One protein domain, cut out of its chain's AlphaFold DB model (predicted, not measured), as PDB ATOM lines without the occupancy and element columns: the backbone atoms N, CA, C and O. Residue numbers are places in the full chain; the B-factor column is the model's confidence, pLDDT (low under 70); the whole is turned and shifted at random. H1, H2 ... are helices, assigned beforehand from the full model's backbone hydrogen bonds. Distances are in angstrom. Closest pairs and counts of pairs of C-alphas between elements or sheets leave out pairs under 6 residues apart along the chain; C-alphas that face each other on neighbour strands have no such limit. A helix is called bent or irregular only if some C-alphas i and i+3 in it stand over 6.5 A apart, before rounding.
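Overview. This is residues 145 to 193 of the 200 residues of an uncharacterized protein of Sporothrix schenckii (strain ATCC 58251 / de Perez 2211183) (UniProt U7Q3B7). The model is a flat, open arch of helix: the bent helix H2 makes the top with its arm H2a and one splayed leg with its arm H2b, and H1 makes the other leg. The two legs stay apart, and the middle of the arch is empty. The printed part has 49 residues with two named helices, H1 then H2, and no named strand; its class is all helix. It is extended, with a radius of gyration of the C-alphas of 15.3 A, and spans 39 by 30 by 9 A.

Arrangement. H2, residues 166 to 191, was assigned as one helix by its hydrogen bonds but is bent: C-alphas 175 and 178 are 7.4 A apart. Its arms are H2a, residues 166 to 175, and H2b, residues 178 to 191; residues 176 and 177 belong to neither. The arms are near each other, with a steep tilt of 60 degrees. H1, residues 145 to 162, touches H2a only at the corner by their link, with residues 159 to 161 alone. The closest C-alphas are those of Leu 160 and Gly 166, 5.2 A apart. The lines of H1 and H2a are about perpendicular, at 83 degrees. H1 and H2b are apart. In H1, H2a and H2b every O i to N i+4 pair is within hydrogen-bond range.

Along the chain. H2a measures 13.7 A from first to last C-alpha, beginning at C-alpha 166 (17.536, 21.361, 26.132). H2b measures 19.5 A and ends at C-alpha 191 (7.220, 52.345, 24.858). H1 measures 25.8 A from C-alpha 145 (-5.973, 21.418, 12.096) to C-alpha 162.

Size, cuts and confidence. The C-alphas farthest apart are those of Pro 164 and Thr 193, at 41.3 A. Residues 145 to 156 and 182 to 193 stand free. The printed part has no cut, and the link from H1 to H2 is tight, with 3 residues. The mean pLDDT of the printed part is 84.2; residue 176 is under 70.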
ATOM      1  N   PRO A 145      -7.379  21.181  12.455       88.92
ATOM      2  CA  PRO A 145      -5.973  21.418  12.096       88.92
ATOM      3  C   PRO A 145      -5.078  21.725  13.306       88.92
ATOM      4  O   PRO A 145      -3.935  21.266  13.345       88.92
ATOM      5  N   ALA A 146      -5.602  22.402  14.334       87.96
ATOM      6  CA  ALA A 146      -4.849  22.708  15.548       87.96
ATOM      7  C   ALA A 146      -4.443  21.432  16.304       87.96
ATOM      8  O   ALA A 146      -3.353  21.368  16.865       87.96
ATOM      9  N   THR A 147      -5.250  20.364  16.259       91.37
ATOM     10  CA  THR A 147      -4.901  19.087  16.911       91.37
ATOM     11  C   THR A 147      -3.654  18.421  16.316       91.37
ATOM     12  O   THR A 147      -2.870  17.820  17.052       91.37
ATOM     13  N   ARG A 148      -3.420  18.559  15.000       92.81
ATOM     14  CA  ARG A 148      -2.206  18.044  14.338       92.81
ATOM     15  C   ARG A 148      -0.984  18.883  14.699       92.81
ATOM     16  O   ARG A 148       0.059  18.324  15.030       92.81
ATOM     17  N   LEU A 149      -1.148  20.207  14.704       93.02
ATOM     18  CA  LEU A 149      -0.122  21.150  15.149       93.02
ATOM     19  C   LEU A 149       0.291  20.892  16.598       93.02
ATOM     20  O   LEU A 149       1.484  20.839  16.859       93.02
ATOM     21  N   ARG A 150      -0.653  20.622  17.512       89.65
ATOM     22  CA  ARG A 150      -0.337  20.264  18.905       89.65
ATOM     23  C   ARG A 150       0.561  19.040  18.993       89.65
ATOM     24  O   ARG A 150       1.565  19.096  19.684       89.65
ATOM     25  N   LYS A 151       0.237  17.949  18.290       94.42
ATOM     26  CA  LYS A 151       1.069  16.732  18.320       94.42
ATOM     27  C   LYS A 151       2.495  17.011  17.837       94.42
ATOM     28  O   LYS A 151       3.439  16.519  18.443       94.42
ATOM     29  N   LYS A 152       2.643  17.835  16.794       94.40
ATOM     30  CA  LYS A 152       3.955  18.238  16.275       94.40
ATOM     31  C   LYS A 152       4.707  19.152  17.249       94.40
ATOM     32  O   LYS A 152       5.865  18.887  17.530       94.40
ATOM     33  N   LEU A 153       4.034  20.147  17.827       92.34
ATOM     34  CA  LEU A 153       4.601  21.042  18.839       92.34
ATOM     35  C   LEU A 153       5.016  20.290  20.103       92.34
ATOM     36  O   LEU A 153       6.108  20.520  20.593       92.34
ATOM     37  N   TYR A 154       4.202  19.365  20.618       93.58
ATOM     38  CA  TYR A 154       4.591  18.547  21.770       93.58
ATOM     39  C   TYR A 154       5.816  17.689  21.466       93.58
ATOM     40  O   TYR A 154       6.686  17.572  22.320       93.58
ATOM     41  N   PHE A 155       5.906  17.126  20.260       94.51
ATOM     42  CA  PHE A 155       7.078  16.366  19.844       94.51
ATOM     43  C   PHE A 155       8.323  17.253  19.720       94.51
ATOM     44  O   PHE A 155       9.366  16.899  20.253       94.51
ATOM     45  N   GLU A 156       8.212  18.426  19.092       92.58
ATOM     46  CA  GLU A 156       9.325  19.375  18.957       92.58
ATOM     47  C   GLU A 156       9.750  19.968  20.300       92.58
ATOM     48  O   GLU A 156      10.940  20.072  20.563       92.58
ATOM     49  N   VAL A 157       8.809  20.302  21.184       87.19
ATOM     50  CA  VAL A 157       9.099  20.804  22.533       87.19
ATOM     51  C   VAL A 157       9.728  19.702  23.383       87.19
ATOM     52  O   VAL A 157      10.725  19.954  24.053       87.19
ATOM     53  N   ALA A 158       9.213  18.471  23.326       90.14
ATOM     54  CA  ALA A 158       9.836  17.337  24.003       90.14
ATOM     55  C   ALA A 158      11.251  17.079  23.469       90.14
ATOM     56  O   ALA A 158      12.171  16.923  24.262       90.14
ATOM     57  N   LEU A 159      11.454  17.116  22.149       87.57
ATOM     58  CA  LEU A 159      12.781  17.015  21.538       87.57
ATOM     59  C   LEU A 159      13.695  18.176  21.929       87.57
ATOM     60  O   LEU A 159      14.881  17.957  22.136       87.57
ATOM     61  N   LEU A 160      13.168  19.393  22.048       85.63
ATOM     62  CA  LEU A 160      13.945  20.553  22.467       85.63
ATOM     63  C   LEU A 160      14.436  20.372  23.905       85.63
ATOM     64  O   LEU A 160      15.603  20.636  24.162       85.63
ATOM     65  N   PHE A 161      13.577  19.900  24.815       84.70
ATOM     66  CA  PHE A 161      13.933  19.660  26.218       84.70
ATOM     67  C   PHE A 161      14.813  18.423  26.424       84.70
ATOM     68  O   PHE A 161      15.666  18.428  27.306       84.70
ATOM     69  N   MET A 162      14.605  17.369  25.636       85.41
ATOM     70  CA  MET A 162      15.283  16.078  25.793       85.41
ATOM     71  C   MET A 162      16.554  15.975  24.940       85.41
ATOM     72  O   MET A 162      17.446  15.184  25.237       85.41
ATOM     73  N   GLY A 163      16.646  16.777  23.881       85.99
ATOM     74  CA  GLY A 163      17.823  16.879  23.035       85.99
ATOM     75  C   GLY A 163      18.997  17.540  23.763       85.99
ATOM     76  O   GLY A 163      18.805  18.246  24.755       85.99
ATOM     77  N   PRO A 164      20.229  17.375  23.254       79.62
ATOM     78  CA  PRO A 164      21.439  17.929  23.872       79.62
ATOM     79  C   PRO A 164      21.399  19.462  24.038       79.62
ATOM     80  O   PRO A 164      22.111  20.008  24.877       79.62
ATOM     81  N   SER A 165      20.534  20.163  23.293       75.34
ATOM     82  CA  SER A 165      20.288  21.604  23.427       75.34
ATOM     83  C   SER A 165      19.341  21.994  24.568       75.34
ATOM     84  O   SER A 165      19.308  23.168  24.941       75.34
ATOM     85  N   GLY A 166      18.561  21.063  25.126       76.64
ATOM     86  CA  GLY A 166      17.536  21.361  26.132       76.64
ATOM     87  C   GLY A 166      18.110  21.926  27.416       76.64
ATOM     88  O   GLY A 166      17.550  22.859  27.993       76.64
ATOM     89  N   ASN A 167      19.298  21.453  27.791       79.48
ATOM     90  CA  ASN A 167      20.023  22.000  28.927       79.48
ATOM     91  C   ASN A 167      20.421  23.466  28.684       79.48
ATOM     92  O   ASN A 167      20.353  24.281  29.596       79.48
ATOM     93  N   GLY A 168      20.757  23.826  27.440       79.98
ATOM     94  CA  GLY A 168      21.065  25.202  27.049       79.98
ATOM     95  C   GLY A 168      19.853  26.127  27.146       79.98
ATOM     96  O   GLY A 168      19.966  27.217  27.694       79.98
ATOM     97  N   VAL A 169      18.677  25.691  26.684       75.61
ATOM     98  CA  VAL A 169      17.442  26.489  26.796       75.61
ATOM     99  C   VAL A 169      17.010  26.629  28.254       75.61
ATOM    100  O   VAL A 169      16.644  27.725  28.669       75.61
ATOM    101  N   LEU A 170      17.103  25.560  29.050       76.77
ATOM    102  CA  LEU A 170      16.843  25.625  30.490       76.77
ATOM    103  C   LEU A 170      17.820  26.564  31.193       76.77
ATOM    104  O   LEU A 170      17.373  27.375  31.988       76.77
ATOM    105  N   LEU A 171      19.114  26.529  30.869       77.10
ATOM    106  CA  LEU A 171      20.097  27.474  31.405       77.10
ATOM    107  C   LEU A 171      19.778  28.911  30.985       77.10
ATOM    108  O   LEU A 171      19.772  29.799  31.829       77.10
ATOM    109  N   VAL A 172      19.461  29.157  29.712       71.98
ATOM    110  CA  VAL A 172      19.114  30.505  29.240       71.98
ATOM    111  C   VAL A 172      17.851  31.002  29.923       71.98
ATOM    112  O   VAL A 172      17.852  32.135  30.378       71.98
ATOM    113  N   VAL A 173      16.805  30.184  30.051       72.10
ATOM    114  CA  VAL A 173      15.579  30.581  30.752       72.10
ATOM    115  C   VAL A 173      15.866  30.784  32.234       72.10
ATOM    116  O   VAL A 173      15.556  31.850  32.740       72.10
ATOM    117  N   LEU A 174      16.485  29.822  32.920       74.48
ATOM    118  CA  LEU A 174      16.647  29.807  34.377       74.48
ATOM    119  C   LEU A 174      17.718  30.782  34.894       74.48
ATOM    120  O   LEU A 174      17.636  31.180  36.051       74.48
ATOM    121  N   TRP A 175      18.703  31.171  34.078       71.63
ATOM    122  CA  TRP A 175      19.900  31.856  34.576       71.63
ATOM    123  C   TRP A 175      19.903  33.375  34.285       71.63
ATOM    124  O   TRP A 175      19.935  34.140  35.246       71.63
ATOM    125  N   PRO A 176      19.805  33.862  33.028       66.31
ATOM    126  CA  PRO A 176      19.534  35.287  32.757       66.31
ATOM    127  C   PRO A 176      18.209  35.572  32.027       66.31
ATOM    128  O   PRO A 176      17.820  36.730  31.886       66.31
ATOM    129  N   GLY A 177      17.505  34.559  31.527       74.07
ATOM    130  CA  GLY A 177      16.378  34.733  30.605       74.07
ATOM    131  C   GLY A 177      15.203  35.474  31.220       74.07
ATOM    132  O   GLY A 177      14.613  36.322  30.558       74.07
ATOM    133  N   TRP A 178      14.915  35.240  32.504       82.76
ATOM    134  CA  TRP A 178      13.911  36.019  33.237       82.76
ATOM    135  C   TRP A 178      14.270  37.504  33.308       82.76
ATOM    136  O   TRP A 178      13.376  38.335  33.191       82.76
ATOM    137  N   LEU A 179      15.555  37.854  33.446       79.18
ATOM    138  CA  LEU A 179      15.996  39.253  33.432       79.18
ATOM    139  C   LEU A 179      15.830  39.871  32.046       79.18
ATOM    140  O   LEU A 179      15.369  41.002  31.947       79.18
ATOM    141  N   VAL A 180      16.137  39.130  30.977       78.98
ATOM    142  CA  VAL A 180      15.914  39.601  29.599       78.98
ATOM    143  C   VAL A 180      14.421  39.773  29.314       78.98
ATOM    144  O   VAL A 180      14.021  40.786  28.748       78.98
ATOM    145  N   LEU A 181      13.581  38.834  29.756       80.89
ATOM    146  CA  LEU A 181      12.123  38.929  29.654       80.89
ATOM    147  C   LEU A 181      11.579  40.109  30.463       80.89
ATOM    148  O   LEU A 181      10.764  40.865  29.946       80.89
ATOM    149  N   ALA A 182      12.052  40.307  31.696       85.61
ATOM    150  CA  ALA A 182      11.663  41.439  32.531       85.61
ATOM    151  C   ALA A 182      12.097  42.771  31.905       85.61
ATOM    152  O   ALA A 182      11.294  43.697  31.838       85.61
ATOM    153  N   ALA A 183      13.325  42.859  31.384       88.47
ATOM    154  CA  ALA A 183      13.834  44.043  30.698       88.47
ATOM    155  C   ALA A 183      13.069  44.332  29.399       88.47
ATOM    156  O   ALA A 183      12.740  45.484  29.127       88.47
ATOM    157  N   ALA A 184      12.729  43.305  28.617       89.42
ATOM    158  CA  ALA A 184      11.921  43.450  27.409       89.42
ATOM    159  C   ALA A 184      10.486  43.890  27.734       89.42
ATOM    160  O   ALA A 184       9.954  44.783  27.076       89.42
ATOM    161  N   LEU A 185       9.873  43.312  28.772       90.35
ATOM    162  CA  LEU A 185       8.534  43.683  29.225       90.35
ATOM    163  C   LEU A 185       8.508  45.116  29.773       90.35
ATOM    164  O   LEU A 185       7.566  45.858  29.504       90.35
ATOM    165  N   TRP A 186       9.563  45.514  30.488       90.26
ATOM    166  CA  TRP A 186       9.764  46.880  30.965       90.26
ATOM    167  C   TRP A 186       9.978  47.864  29.809       90.26
ATOM    168  O   TRP A 186       9.362  48.922  29.767       90.26
ATOM    169  N   GLY A 187      10.811  47.518  28.826       90.94
ATOM    170  CA  GLY A 187      11.007  48.344  27.634       90.94
ATOM    171  C   GLY A 187       9.711  48.523  26.842       90.94
ATOM    172  O   GLY A 187       9.397  49.630  26.404       90.94
ATOM    173  N   LEU A 188       8.918  47.455  26.717       89.79
ATOM    174  CA  LEU A 188       7.625  47.498  26.042       89.79
ATOM    175  C   LEU A 188       6.599  48.336  26.817       89.79
ATOM    176  O   LEU A 188       5.872  49.104  26.195       89.79
ATOM    177  N   SER A 189       6.543  48.236  28.150       87.69
ATOM    178  CA  SER A 189       5.615  49.046  28.954       87.69
ATOM    179  C   SER A 189       5.951  50.538  28.892       87.69
ATOM    180  O   SER A 189       5.046  51.366  28.780       87.69
ATOM    181  N   VAL A 190       7.241  50.885  28.868       85.82
ATOM    182  CA  VAL A 190       7.699  52.269  28.678       85.82
ATOM    183  C   VAL A 190       7.343  52.774  27.276       85.82
ATOM    184  O   VAL A 190       6.801  53.869  27.147       85.82
ATOM    185  N   ALA A 191       7.565  51.971  26.232       84.80
ATOM    186  CA  ALA A 191       7.220  52.345  24.858       84.80
ATOM    187  C   ALA A 191       5.701  52.484  24.632       84.80
ATOM    188  O   ALA A 191       5.258  53.345  23.875       84.80
ATOM    189  N   VAL A 192       4.897  51.661  25.312       81.83
ATOM    190  CA  VAL A 192       3.423  51.669  25.261       81.83
ATOM    191  C   VAL A 192       2.818  52.703  26.218       81.83
ATOM    192  O   VAL A 192       1.603  52.759  26.371       81.83
ATOM    193  N   THR A 193       3.615  53.584  26.822       74.82
ATOM    194  CA  THR A 193       3.091  54.788  27.478       74.82
ATOM    195  C   THR A 193       3.163  55.956  26.481       74.82
ATOM    196  O   THR A 193       4.074  56.781  26.571       74.82
TER     197      THR A 193